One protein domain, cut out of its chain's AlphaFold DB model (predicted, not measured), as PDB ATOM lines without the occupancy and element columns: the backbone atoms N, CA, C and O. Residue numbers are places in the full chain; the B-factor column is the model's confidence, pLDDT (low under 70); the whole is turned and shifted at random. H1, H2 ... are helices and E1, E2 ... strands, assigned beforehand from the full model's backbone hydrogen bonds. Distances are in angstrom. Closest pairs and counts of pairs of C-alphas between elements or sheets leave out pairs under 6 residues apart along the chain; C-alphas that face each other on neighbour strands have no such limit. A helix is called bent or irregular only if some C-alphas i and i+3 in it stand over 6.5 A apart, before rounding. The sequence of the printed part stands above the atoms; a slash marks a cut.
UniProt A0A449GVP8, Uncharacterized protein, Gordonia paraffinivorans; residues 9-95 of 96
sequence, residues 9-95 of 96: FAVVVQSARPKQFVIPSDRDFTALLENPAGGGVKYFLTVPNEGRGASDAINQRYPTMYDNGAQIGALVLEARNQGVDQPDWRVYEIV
ATOM      1  N   PHE A   9     -37.867 -53.245 -24.510       94.50
ATOM      2  CA  PHE A   9     -38.664 -53.612 -25.686       94.50
ATOM      3  C   PHE A   9     -40.002 -54.249 -25.292       94.50
ATOM      4  O   PHE A   9     -41.019 -53.911 -25.889       94.50
ATOM      5  N   ALA A  10     -40.023 -55.108 -24.264       91.94
ATOM      6  CA  ALA A  10     -41.229 -55.807 -23.826       91.94
ATOM      7  C   ALA A  10     -42.326 -54.829 -23.374       91.94
ATOM      8  O   ALA A  10     -43.497 -55.020 -23.698       91.94
ATOM      9  N   VAL A  11     -41.941 -53.748 -22.691       93.94
ATOM     10  CA  VAL A  11     -42.867 -52.698 -22.247       93.94
ATOM     11  C   VAL A  11     -43.329 -51.847 -23.429       93.94
ATOM     12  O   VAL A  11     -44.519 -51.549 -23.544       93.94
ATOM     13  N   VAL A  12     -42.415 -51.485 -24.334       96.62
ATOM     14  CA  VAL A  12     -42.734 -50.669 -25.515       96.62
ATOM     15  C   VAL A  12     -43.733 -51.388 -26.423       96.62
ATOM     16  O   VAL A  12     -44.752 -50.797 -26.783       96.62
ATOM     17  N   VAL A  13     -43.490 -52.662 -26.758       95.88
ATOM     18  CA  VAL A  13     -44.331 -53.422 -27.701       95.88
ATOM     19  C   VAL A  13     -45.697 -53.803 -27.129       95.88
ATOM     20  O   VAL A  13     -46.651 -53.931 -27.891       95.88
ATOM     21  N   GLN A  14     -45.817 -53.963 -25.806       95.19
ATOM     22  CA  GLN A  14     -47.095 -54.284 -25.152       95.19
ATOM     23  C   GLN A  14     -47.919 -53.043 -24.784       95.19
ATOM     24  O   GLN A  14     -49.086 -53.156 -24.409       95.19
ATOM     25  N   SER A  15     -47.343 -51.843 -24.873       96.25
ATOM     26  CA  SER A  15     -48.038 -50.612 -24.509       96.25
ATOM     27  C   SER A  15     -49.133 -50.254 -25.512       96.25
ATOM     28  O   SER A  15     -48.895 -50.173 -26.713       96.25
ATOM     29  N   ALA A  16     -50.313 -49.882 -25.009       97.94
ATOM     30  CA  ALA A  16     -51.381 -49.296 -25.825       97.94
ATOM     31  C   ALA A  16     -51.028 -47.897 -26.383       97.94
ATOM     32  O   ALA A  16     -51.754 -47.350 -27.212       97.94
ATOM     33  N   ARG A  17     -49.926 -47.287 -25.922       96.94
ATOM     34  CA  ARG A  17     -49.439 -45.971 -26.368       96.94
ATOM     35  C   ARG A  17     -47.926 -46.026 -26.642       96.94
ATOM     36  O   ARG A  17     -47.159 -45.395 -25.916       96.94
ATOM     37  N   PRO A  18     -47.456 -46.749 -27.671       96.38
ATOM     38  CA  PRO A  18     -46.023 -46.980 -27.886       96.38
ATOM     39  C   PRO A  18     -45.255 -45.715 -28.314       96.38
ATOM     40  O   PRO A  18     -44.065 -45.595 -28.065       96.38
ATOM     41  N   LYS A  19     -45.927 -44.709 -28.884       96.06
ATOM     42  CA  LYS A  19     -45.288 -43.442 -29.299       96.06
ATOM     43  C   LYS A  19     -44.921 -42.502 -28.142       96.06
ATOM     44  O   LYS A  19     -44.425 -41.411 -28.380       96.06
ATOM     45  N   GLN A  20     -45.214 -42.880 -26.896       96.12
ATOM     46  CA  GLN A  20     -44.819 -42.103 -25.714       96.12
ATOM     47  C   GLN A  20     -43.374 -42.394 -25.270       96.12
ATOM     48  O   GLN A  20     -42.887 -41.755 -24.329       96.12
ATOM     49  N   PHE A  21     -42.740 -43.408 -25.868       98.19
ATOM     50  CA  PHE A  21     -41.388 -43.829 -25.536       98.19
ATOM     51  C   PHE A  21     -40.368 -43.161 -26.453       98.19
ATOM     52  O   PHE A  21     -40.625 -43.008 -27.640       98.19
ATOM     53  N   VAL A  22     -39.234 -42.793 -25.866       98.31
ATOM     54  CA  VAL A  22     -38.002 -42.400 -26.549       98.31
ATOM     55  C   VAL A  22     -37.043 -43.579 -26.404       98.31
ATOM     56  O   VAL A  22     -36.764 -43.989 -25.272       98.31
ATOM     57  N   ILE A  23     -36.607 -44.155 -27.522       98.31
ATOM     58  CA  ILE A  23     -35.803 -45.388 -27.586       98.31
ATOM     59  C   ILE A  23     -34.511 -45.175 -28.391       98.31
ATOM     60  O   ILE A  23     -34.453 -44.230 -29.174       98.31
ATOM     61  N   PRO A  24     -33.481 -46.040 -28.272       98.00
ATOM     62  CA  PRO A  24     -32.160 -45.787 -28.867       98.00
ATOM     63  C   PRO A  24     -32.136 -45.533 -30.382       98.00
ATOM     64  O   PRO A  24     -31.208 -44.908 -30.885       98.00
ATOM     65  N   SER A  25     -33.136 -46.012 -31.129       96.94
ATOM     66  CA  SER A  25     -33.255 -45.766 -32.571       96.94
ATOM     67  C   SER A  25     -33.807 -44.383 -32.937       96.94
ATOM     68  O   SER A  25     -33.776 -44.017 -34.113       96.94
ATOM     69  N   ASP A  26     -34.347 -43.631 -31.976       98.06
ATOM     70  CA  ASP A  26     -34.877 -42.292 -32.217       98.06
ATOM     71  C   ASP A  26     -33.734 -41.294 -32.429       98.06
ATOM     72  O   ASP A  26     -32.712 -41.312 -31.741       98.06
ATOM     73  N   ARG A  27     -33.901 -40.388 -33.400       97.88
ATOM     74  CA  ARG A  27     -32.838 -39.462 -33.830       97.88
ATOM     75  C   ARG A  27     -32.347 -38.543 -32.706       97.88
ATOM     76  O   ARG A  27     -31.196 -38.115 -32.727       97.88
ATOM     77  N   ASP A  28     -33.226 -38.192 -31.780       97.56
ATOM     78  CA  ASP A  28     -32.974 -37.288 -30.661       97.56
ATOM     79  C   ASP A  28     -32.635 -38.019 -29.353       97.56
ATOM     80  O   ASP A  28     -32.365 -37.352 -28.354       97.56
ATOM     81  N   PHE A  29     -32.567 -39.357 -29.354       98.44
ATOM     82  CA  PHE A  29     -32.348 -40.163 -28.150       98.44
ATOM     83  C   PHE A  29     -31.141 -39.696 -27.333       98.44
ATOM     84  O   PHE A  29     -31.278 -39.412 -26.147       98.44
ATOM     85  N   THR A  30     -29.968 -39.565 -27.960       98.06
ATOM     86  CA  THR A  30     -28.735 -39.170 -27.261       98.06
ATOM     87  C   THR A  30     -28.854 -37.782 -26.636       98.06
ATOM     88  O   THR A  30     -28.492 -37.604 -25.477       98.06
ATOM     89  N   ALA A  31     -29.423 -36.814 -27.360       98.19
ATOM     90  CA  ALA A  31     -29.607 -35.456 -26.848       98.19
ATOM     91  C   ALA A  31     -30.581 -35.424 -25.656       98.19
ATOM     92  O   ALA A  31     -30.344 -34.726 -24.669       98.19
ATOM     93  N   LEU A  32     -31.658 -36.214 -25.722       98.31
ATOM     94  CA  LEU A  32     -32.627 -36.352 -24.636       98.31
ATOM     95  C   LEU A  32     -32.061 -37.133 -23.441       98.31
ATOM     96  O   LEU A  32     -32.417 -36.843 -22.305       98.31
ATOM     97  N   LEU A  33     -31.164 -38.092 -23.666       98.19
ATOM     98  CA  LEU A  33     -30.473 -38.812 -22.598       98.19
ATOM     99  C   LEU A  33     -29.428 -37.931 -21.897       98.19
ATOM    100  O   LEU A  33     -29.208 -38.088 -20.703       98.19
ATOM    101  N   GLU A  34     -28.787 -37.004 -22.611       97.38
ATOM    102  CA  GLU A  34     -27.814 -36.068 -22.037       97.38
ATOM    103  C   GLU A  34     -28.456 -34.982 -21.164       97.38
ATOM    104  O   GLU A  34     -27.867 -34.598 -20.149       97.38
ATOM    105  N   ASN A  35     -29.640 -34.497 -21.552       97.06
ATOM    106  CA  ASN A  35     -30.395 -33.461 -20.846       97.06
ATOM    107  C   ASN A  35     -31.893 -33.821 -20.771       97.06
ATOM    108  O   ASN A  35     -32.713 -33.221 -21.478       97.06
ATOM    109  N   PRO A  36     -32.278 -34.796 -19.927       97.75
ATOM    110  CA  PRO A  36     -33.636 -35.331 -19.914       97.75
ATOM    111  C   PRO A  36     -34.685 -34.299 -19.505       97.75
ATOM    112  O   PRO A  36     -35.674 -34.138 -20.222       97.75
ATOM    113  N   ALA A  37     -34.473 -33.550 -18.418       96.69
ATOM    114  CA  ALA A  37     -35.423 -32.521 -18.001       96.69
ATOM    115  C   ALA A  37     -35.540 -31.388 -19.029       96.69
ATOM    116  O   ALA A  37     -36.655 -31.005 -19.389       96.69
ATOM    117  N   GLY A  38     -34.416 -30.895 -19.564       96.75
ATOM    118  CA  GLY A  38     -34.430 -29.860 -20.601       96.75
ATOM    119  C   GLY A  38     -35.058 -30.325 -21.920       96.75
ATOM    120  O   GLY A  38     -35.648 -29.521 -22.634       96.75
ATOM    121  N   GLY A  39     -34.985 -31.625 -22.215       95.56
ATOM    122  CA  GLY A  39     -35.642 -32.279 -23.345       95.56
ATOM    123  C   GLY A  39     -37.107 -32.667 -23.107       95.56
ATOM    124  O   GLY A  39     -37.748 -33.225 -23.995       95.56
ATOM    125  N   GLY A  40     -37.658 -32.401 -21.918       96.44
ATOM    126  CA  GLY A  40     -39.044 -32.735 -21.572       96.44
ATOM    127  C   GLY A  40     -39.290 -34.220 -21.274       96.44
ATOM    128  O   GLY A  40     -40.447 -34.656 -21.209       96.44
ATOM    129  N   VAL A  41     -38.237 -35.016 -21.067       98.25
ATOM    130  CA  VAL A  41     -38.365 -36.399 -20.608       98.25
ATOM    131  C   VAL A  41     -38.814 -36.399 -19.151       98.25
ATOM    132  O   VAL A  41     -38.083 -36.004 -18.254       98.25
ATOM    133  N   LYS A  42     -40.033 -36.889 -18.914       98.31
ATOM    134  CA  LYS A  42     -40.627 -36.936 -17.567       98.31
ATOM    135  C   LYS A  42     -40.242 -38.169 -16.757       98.31
ATOM    136  O   LYS A  42     -40.260 -38.124 -15.536       98.31
ATOM    137  N   TYR A  43     -39.939 -39.275 -17.433       98.62
ATOM    138  CA  TYR A  43     -39.700 -40.559 -16.781       98.62
ATOM    139  C   TYR A  43     -38.613 -41.350 -17.486       98.62
ATOM    140  O   TYR A  43     -38.610 -41.397 -18.720       98.62
ATOM    141  N   PHE A  44     -37.793 -42.040 -16.700       98.62
ATOM    142  CA  PHE A  44     -36.949 -43.145 -17.146       98.62
ATOM    143  C   PHE A  44     -37.556 -44.473 -16.706       98.62
ATOM    144  O   PHE A  44     -38.008 -44.594 -15.571       98.62
ATOM    145  N   LEU A  45     -37.535 -45.461 -17.597       98.44
ATOM    146  CA  LEU A  45     -37.758 -46.870 -17.275       98.44
ATOM    147  C   LEU A  45     -36.414 -47.588 -17.388       98.44
ATOM    148  O   LEU A  45     -35.820 -47.595 -18.467       98.44
ATOM    149  N   THR A  46     -35.952 -48.161 -16.281       97.94
ATOM    150  CA  THR A  46     -34.599 -48.708 -16.122       97.94
ATOM    151  C   THR A  46     -34.620 -50.104 -15.490       97.94
ATOM    152  O   THR A  46     -35.632 -50.554 -14.941       97.94
ATOM    153  N   VAL A  47     -33.479 -50.777 -15.590       97.75
ATOM    154  CA  VAL A  47     -33.169 -52.137 -15.137       97.75
ATOM    155  C   VAL A  47     -31.838 -52.127 -14.374       97.75
ATOM    156  O   VAL A  47     -31.052 -51.196 -14.571       97.75
ATOM    157  N   PRO A  48     -31.539 -53.146 -13.549       97.81
ATOM    158  CA  PRO A  48     -30.256 -53.267 -12.866       97.81
ATOM    159  C   PRO A  48     -29.056 -53.113 -13.808       97.81
ATOM    160  O   PRO A  48     -29.065 -53.616 -14.936       97.81
ATOM    161  N   ASN A  49     -27.997 -52.451 -13.332       97.69
ATOM    162  CA  ASN A  49     -26.742 -52.265 -14.065       97.69
ATOM    163  C   ASN A  49     -25.839 -53.511 -13.970       97.69
ATOM    164  O   ASN A  49     -24.715 -53.470 -13.476       97.69
ATOM    165  N   GLU A  50     -26.368 -54.651 -14.403       95.75
ATOM    166  CA  GLU A  50     -25.699 -55.951 -14.373       95.75
ATOM    167  C   GLU A  50     -26.187 -56.840 -15.522       95.75
ATOM    168  O   GLU A  50     -27.210 -56.572 -16.161       95.75
ATOM    169  N   GLY A  51     -25.441 -57.905 -15.826       94.62
ATOM    170  CA  GLY A  51     -25.761 -58.793 -16.944       94.62
ATOM    171  C   GLY A  51     -25.936 -58.011 -18.251       94.62
ATOM    172  O   GLY A  51     -25.089 -57.196 -18.615       94.62
ATOM    173  N   ARG A  52     -27.058 -58.219 -18.957       93.38
ATOM    174  CA  ARG A  52     -27.366 -57.443 -20.175       93.38
ATOM    175  C   ARG A  52     -27.678 -55.971 -19.881       93.38
ATOM    176  O   ARG A  52     -27.449 -55.132 -20.745       93.38
ATOM    177  N   GLY A  53     -28.144 -55.648 -18.674       96.50
ATOM    178  CA  GLY A  53     -28.461 -54.281 -18.259       96.50
ATOM    179  C   GLY A  53     -27.234 -53.372 -18.209       96.50
ATOM    180  O   GLY A  53     -27.376 -52.164 -18.342       96.50
ATOM    181  N   ALA A  54     -26.020 -53.928 -18.145       97.44
ATOM    182  CA  ALA A  54     -24.780 -53.158 -18.280       97.44
ATOM    183  C   ALA A  54     -24.604 -52.504 -19.670       97.44
ATOM    184  O   ALA A  54     -23.804 -51.585 -19.836       97.44
ATOM    185  N   SER A  55     -25.334 -52.982 -20.686       96.94
ATOM    186  CA  SER A  55     -25.355 -52.391 -22.033       96.94
ATOM    187  C   SER A  55     -26.518 -51.416 -22.258       96.94
ATOM    188  O   SER A  55     -26.608 -50.850 -23.340       96.94
ATOM    189  N   ASP A  56     -27.395 -51.220 -21.268       97.94
ATOM    190  CA  ASP A  56     -28.492 -50.248 -21.321       97.94
ATOM    191  C   ASP A  56     -27.925 -48.818 -21.337       97.94
ATOM    192  O   ASP A  56     -27.101 -48.456 -20.490       97.94
ATOM    193  N   ALA A  57     -28.348 -47.987 -22.293       98.38
ATOM    194  CA  ALA A  57     -27.826 -46.633 -22.449       98.38
ATOM    195  C   ALA A  57     -28.073 -45.734 -21.222       98.38
ATOM    196  O   ALA A  57     -27.236 -44.880 -20.908       98.38
ATOM    197  N   ILE A  58     -29.175 -45.933 -20.487       98.50
ATOM    198  CA  ILE A  58     -29.431 -45.222 -19.229       98.50
ATOM    199  C   ILE A  58     -28.389 -45.635 -18.195       98.50
ATOM    200  O   ILE A  58     -27.816 -44.761 -17.551       98.50
ATOM    201  N   ASN A  59     -28.085 -46.928 -18.067       98.44
ATOM    202  CA  ASN A  59     -27.062 -47.406 -17.133       98.44
ATOM    203  C   ASN A  59     -25.652 -46.939 -17.520       98.44
ATOM    204  O   ASN A  59     -24.857 -46.594 -16.648       98.44
ATOM    205  N   GLN A  60     -25.344 -46.846 -18.813       98.25
ATOM    206  CA  GLN A  60     -24.068 -46.292 -19.273       98.25
ATOM    207  C   GLN A  60     -23.938 -44.797 -18.950       98.25
ATOM    208  O   GLN A  60     -22.873 -44.347 -18.524       98.25
ATOM    209  N   ARG A  61     -25.012 -44.017 -19.127       98.12
ATOM    210  CA  ARG A  61     -25.000 -42.571 -18.860       98.12
ATOM    211  C   ARG A  61     -25.101 -42.234 -17.372       98.12
ATOM    212  O   ARG A  61     -24.481 -41.263 -16.927       98.12
ATOM    213  N   TYR A  62     -25.886 -43.015 -16.636       98.25
ATOM    214  CA  TYR A  62     -26.268 -42.819 -15.242       98.25
ATOM    215  C   TYR A  62     -26.120 -44.143 -14.463       98.25
ATOM    216  O   TYR A  62     -27.116 -44.805 -14.171       98.25
ATOM    217  N   PRO A  63     -24.891 -44.536 -14.073       98.31
ATOM    218  CA  PRO A  63     -24.622 -45.871 -13.522       98.31
ATOM    219  C   PRO A  63     -25.394 -46.253 -12.259       98.31
ATOM    220  O   PRO A  63     -25.558 -47.440 -12.000       98.31
ATOM    221  N   THR A  64     -25.868 -45.269 -11.486       98.31
ATOM    222  CA  THR A  64     -26.660 -45.480 -10.263       98.31
ATOM    223  C   THR A  64     -28.152 -45.191 -10.463       98.31
ATOM    224  O   THR A  64     -28.886 -45.032  -9.485       98.31
ATOM    225  N   MET A  65     -28.628 -45.086 -11.713       98.44
ATOM    226  CA  MET A  65     -30.021 -44.737 -12.007       98.44
ATOM    227  C   MET A  65     -30.991 -45.742 -11.395       98.44
ATOM    228  O   MET A  65     -31.930 -45.343 -10.713       98.44
ATOM    229  N   TYR A  66     -30.729 -47.035 -11.588       98.31
ATOM    230  CA  TYR A  66     -31.556 -48.100 -11.030       98.31
ATOM    231  C   TYR A  66     -31.526 -48.154  -9.495       98.31
ATOM    232  O   TYR A  66     -32.529 -48.490  -8.866       98.31
ATOM    233  N   ASP A  67     -30.388 -47.824  -8.885       98.12
ATOM    234  CA  ASP A  67     -30.197 -47.965  -7.440       98.12
ATOM    235  C   ASP A  67     -30.804 -46.798  -6.664       98.12
ATOM    236  O   ASP A  67     -31.453 -46.989  -5.636       98.12
ATOM    237  N   ASN A  68     -30.579 -45.572  -7.143       97.81
ATOM    238  CA  ASN A  68     -30.885 -44.356  -6.389       97.81
ATOM    239  C   ASN A  68     -31.353 -43.175  -7.252       97.81
ATOM    240  O   ASN A  68     -31.369 -42.039  -6.776       97.81
ATOM    241  N   GLY A  69     -31.724 -43.414  -8.513       98.12
ATOM    242  CA  GLY A  69     -32.198 -42.368  -9.421       98.12
ATOM    243  C   GLY A  69     -31.108 -41.407  -9.895       98.12
ATOM    244  O   GLY A  69     -31.429 -40.334 -10.406       98.12
ATOM    245  N   ALA A  70     -29.830 -41.748  -9.683       97.88
ATOM    246  CA  ALA A  70     -28.662 -40.970 -10.099       97.88
ATOM    247  C   ALA A  70     -28.718 -39.477  -9.723       97.88
ATOM    248  O   ALA A  70     -28.171 -38.632 -10.427       97.88
ATOM    249  N   GLN A  71     -29.394 -39.145  -8.614       96.69
ATOM    250  CA  GLN A  71     -29.628 -37.774  -8.126       96.69
ATOM    251  C   GLN A  71     -30.460 -36.861  -9.055       96.69
ATOM    252  O   GLN A  71     -30.721 -35.704  -8.699       96.69
ATOM    253  N   ILE A  72     -30.919 -37.372 -10.200       97.56
ATOM    254  CA  ILE A  72     -31.755 -36.654 -11.172       97.56
ATOM    255  C   ILE A  72     -33.206 -37.135 -11.178       97.56
ATOM    256  O   ILE A  72     -34.065 -36.464 -11.749       97.56
ATOM    257  N   GLY A  73     -33.495 -38.271 -10.538       97.75
ATOM    258  CA  GLY A  73     -34.832 -38.844 -10.499       97.75
ATOM    259  C   GLY A  73     -35.281 -39.331  -9.126       97.75
ATOM    260  O   GLY A  73     -34.472 -39.660  -8.258       97.75
ATOM    261  N   ALA A  74     -36.597 -39.402  -8.955       98.44
ATOM    262  CA  ALA A  74     -37.272 -39.975  -7.797       98.44
ATOM    263  C   ALA A  74     -38.004 -41.260  -8.205       98.44
ATOM    264  O   ALA A  74     -38.690 -41.284  -9.226       98.44
ATOM    265  N   LEU A  75     -37.850 -42.340  -7.433       98.38
ATOM    266  CA  LEU A  75     -38.516 -43.614  -7.716       98.38
ATOM    267  C   LEU A  75     -40.033 -43.447  -7.563       98.38
ATOM    268  O   LEU A  75     -40.500 -43.055  -6.495       98.38
ATOM    269  N   VAL A  76     -40.793 -43.781  -8.606       98.44
ATOM    270  CA  VAL A  76     -42.265 -43.697  -8.596       98.44
ATOM    271  C   VAL A  76     -42.948 -45.045  -8.794       98.44
ATOM    272  O   VAL A  76     -44.121 -45.187  -8.455       98.44
ATOM    273  N   LEU A  77     -42.237 -46.044  -9.325       98.00
ATOM    274  CA  LEU A  77     -42.768 -47.394  -9.497       98.00
ATOM    275  C   LEU A  77     -41.645 -48.433  -9.514       98.00
ATOM    276  O   LEU A  77     -40.614 -48.233 -10.152       98.00
ATOM    277  N   GLU A  78     -41.895 -49.565  -8.865       97.81
ATOM    278  CA  GLU A  78     -41.137 -50.808  -9.013       97.81
ATOM    279  C   GLU A  78     -42.110 -51.893  -9.489       97.81
ATOM    280  O   GLU A  78     -43.180 -52.076  -8.905       97.81
ATOM    281  N   ALA A  79     -41.759 -52.590 -10.567       94.75
ATOM    282  CA  ALA A  79     -42.515 -53.713 -11.101       94.75
ATOM    283  C   ALA A  79     -41.625 -54.950 -11.108       94.75
ATOM    284  O   ALA A  79     -40.648 -55.024 -11.853       94.75
ATOM    285  N   ARG A  80     -41.993 -55.923 -10.276       93.38
ATOM    286  CA  ARG A  80     -41.236 -57.164 -10.157       93.38
ATOM    287  C   ARG A  80     -41.508 -58.097 -11.320       93.38
ATOM    288  O   ARG A  80     -42.669 -58.292 -11.690       93.38
ATOM    289  N   ASN A  81     -40.458 -58.702 -11.853       87.06
ATOM    290  CA  ASN A  81     -40.560 -59.654 -12.942       87.06
ATOM    291  C   ASN A  81     -40.465 -61.086 -12.408       87.06
ATOM    292  O   ASN A  81     -39.529 -61.452 -11.707       87.06
ATOM    293  N   GLN A  82     -41.469 -61.904 -12.724       86.75
ATOM    294  CA  GLN A  82     -41.513 -63.315 -12.314       86.75
ATOM    295  C   GLN A  82     -40.916 -64.254 -13.373       86.75
ATOM    296  O   GLN A  82     -40.877 -65.468 -13.170       86.75
ATOM    297  N   GLY A  83     -40.485 -63.715 -14.517       84.88
ATOM    298  CA  GLY A  83     -39.790 -64.477 -15.542       84.88
ATOM    299  C   GLY A  83     -38.391 -64.884 -15.082       84.88
ATOM    300  O   GLY A  83     -37.674 -64.094 -14.473       84.88
ATOM    301  N   VAL A  84     -37.989 -66.114 -15.409       85.25
ATOM    302  CA  VAL A  84     -36.623 -66.596 -15.158       85.25
ATOM    303  C   VAL A  84     -35.625 -65.681 -15.873       85.25
ATOM    304  O   VAL A  84     -35.809 -65.366 -17.051       85.25
ATOM    305  N   ASP A  85     -34.599 -65.244 -15.142       84.06
ATOM    306  CA  ASP A  85     -33.532 -64.348 -15.606       84.06
ATOM    307  C   ASP A  85     -34.014 -62.994 -16.158       84.06
ATOM    308  O   ASP A  85     -33.317 -62.353 -16.948       84.06
ATOM    309  N   GLN A  86     -35.211 -62.544 -15.769       90.00
ATOM    310  CA  GLN A  86     -35.703 -61.219 -16.131       90.00
ATOM    311  C   GLN A  86     -35.495 -60.224 -14.987       90.00
ATOM    312  O   GLN A  86     -35.822 -60.543 -13.844       90.00
ATOM    313  N   PRO A  87     -34.993 -59.010 -15.270       93.25
ATOM    314  CA  PRO A  87     -34.834 -57.998 -14.242       93.25
ATOM    315  C   PRO A  87     -36.184 -57.435 -13.799       93.25
ATOM    316  O   PRO A  87     -37.114 -57.301 -14.604       93.25
ATOM    317  N   ASP A  88     -36.241 -57.010 -12.542       95.19
ATOM    318  CA  ASP A  88     -37.262 -56.077 -12.084       95.19
ATOM    319  C   ASP A  88     -37.107 -54.737 -12.818       95.19
ATOM    320  O   ASP A  88     -36.004 -54.293 -13.155       95.19
ATOM    321  N   TRP A  89     -38.232 -54.077 -13.066       96.19
ATOM    322  CA  TRP A  89     -38.263 -52.765 -13.691       96.19
ATOM    323  C   TRP A  89     -38.478 -51.681 -12.648       96.19
ATOM    324  O   TRP A  89     -39.322 -51.813 -11.759       96.19
ATOM    325  N   ARG A  90     -37.788 -50.554 -12.814       98.25
ATOM    326  CA  ARG A  90     -38.049 -49.344 -12.033       98.25
ATOM    327  C   ARG A  90     -38.355 -48.168 -12.938       98.25
ATOM    328  O   ARG A  90     -37.730 -47.993 -13.984       98.25
ATOM    329  N   VAL A  91     -39.312 -47.352 -12.514       98.44
ATOM    330  CA  VAL A  91     -39.620 -46.071 -13.143       98.44
ATOM    331  C   VAL A  91     -39.238 -44.955 -12.194       98.44
ATOM    332  O   VAL A  91     -39.698 -44.908 -11.051       98.44
ATOM    333  N   TYR A  92     -38.436 -44.034 -12.706       98.75
ATOM    334  CA  TYR A  92     -38.057 -42.817 -12.013       98.75
ATOM    335  C   TYR A  92     -38.675 -41.616 -12.714       98.75
ATOM    336  O   TYR A  92     -38.574 -41.492 -13.934       98.75
ATOM    337  N   GLU A  93     -39.302 -40.732 -11.947       98.69
ATOM    338  CA  GLU A  93     -39.677 -39.394 -12.397       98.69
ATOM    339  C   GLU A  93     -38.439 -38.501 -12.405       98.69
ATOM    340  O   GLU A  93     -37.704 -38.466 -11.420       98.69
ATOM    341  N   ILE A  94     -38.200 -37.797 -13.509       98.38
ATOM    342  CA  ILE A  94     -37.062 -36.886 -13.658       98.38
ATOM    343  C   ILE A  94     -37.418 -35.541 -13.023       98.38
ATOM    344  O   ILE A  94     -38.428 -34.932 -13.371       98.38
ATOM    345  N   VAL A  95     -36.582 -35.084 -12.089       93.44
ATOM    346  CA  VAL A  95     -36.829 -33.891 -11.258       93.44
ATOM    347  C   VAL A  95     -35.775 -32.793 -11.430       93.44
ATOM    348  O   VAL A  95     -35.897 -31.736 -10.807       93.44
TER     349      VAL A  95
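AT A GLANCE: This is residues 9 to 95 of the 96 residues of an uncharacterized protein of Gordonia paraffinivorans (UniProt A0A449GVP8). A small three-stranded sheet, E1, E3 and E2, has the short helix H5 over one face; H4 sits between H2 and H3 towards the E1 side, and H1 lies away from the sheet beyond a long link, of which residues 15 to 19, with 13 and 14 of H1, stick out. The printed part has 87 residues, with five named helices and three named strands in the order H1 H2 E1 H3 H4 H5 E2 E3. The sheet's order is E1 E3 E2, antiparallel throughout, and the class is mixed, helices and strands. The whole is compact, with a radius of gyration of the C-alphas of 12.5 A and spans of 37 by 29 by 23 A.

HOW THE PARTS SIT: Begin at H1, residues 9 to 14, which is not on the sheet and is apart from H2, residues 29 to 34. Next find E1, residues 43 to 46, an edge strand and the antiparallel neighbour of E3, residues 89 to 94, with N 44 and O 92 at 2.9 A. After E1 come H3, residues 51 to 55, and H4, residues 57 to 61, which are close but not clearly touching; their closest C-alphas are those of Ala 54 and Gln 60, 7.0 A apart. H4 is only just on the sheet, with 5 pairs of C-alphas within 10 A, and only grazes it with residues 57 to 59. H2 and H4 only just touch, with 3 pairs of C-alphas within 8 A, the closest Leu 33 and Ile 58 at 7.3 A. H5, residues 65 to 71, touches H4 only at the corner, and only just, with 3 such pairs, the closest Asn 59 and Met 65 at 6.5 A. H5 is on the sheet at a height over the sheet of 7.6 A, only just over E3 alone, and runs along the strands, at 3 degrees to E3 on the local plane. E2, residues 73 to 79, and E3 form an antiparallel hairpin, with N 91 and O 77 at 2.8 A. In H1, H2 and H4 every O i to N i+4 pair is within hydrogen-bond range; H3 has 0 of 1, with 2 of 2 O i to N i+3 pairs, and H5 has 1 of 3, with 0 of 4.

IN THESE COORDINATES: Find C-alpha 9 at (-38.664, -53.612, -25.686), where H1 begins its 8.5 A. H2 spans 8.6 A, E1 9.6 A, H3 8.2 A, H4 6.1 A and H5 8.0 A; H5 is irregular, with C-alphas 67 and 70 at 7.6 A. From C-alpha 73 at (-34.832, -38.844, -10.499), E2 runs 16.7 A; E3 runs 15.9 A to C-alpha 94 at (-37.062, -36.886, -13.658).

THE WHOLE: Look to Gly 38 and Val 84 for the two C-alphas farthest apart, 37.2 A. The printed part has no cut, and its one long link joins H1 to H2. The mean pLDDT of the printed part is 96.4, and no printed residue is under 70.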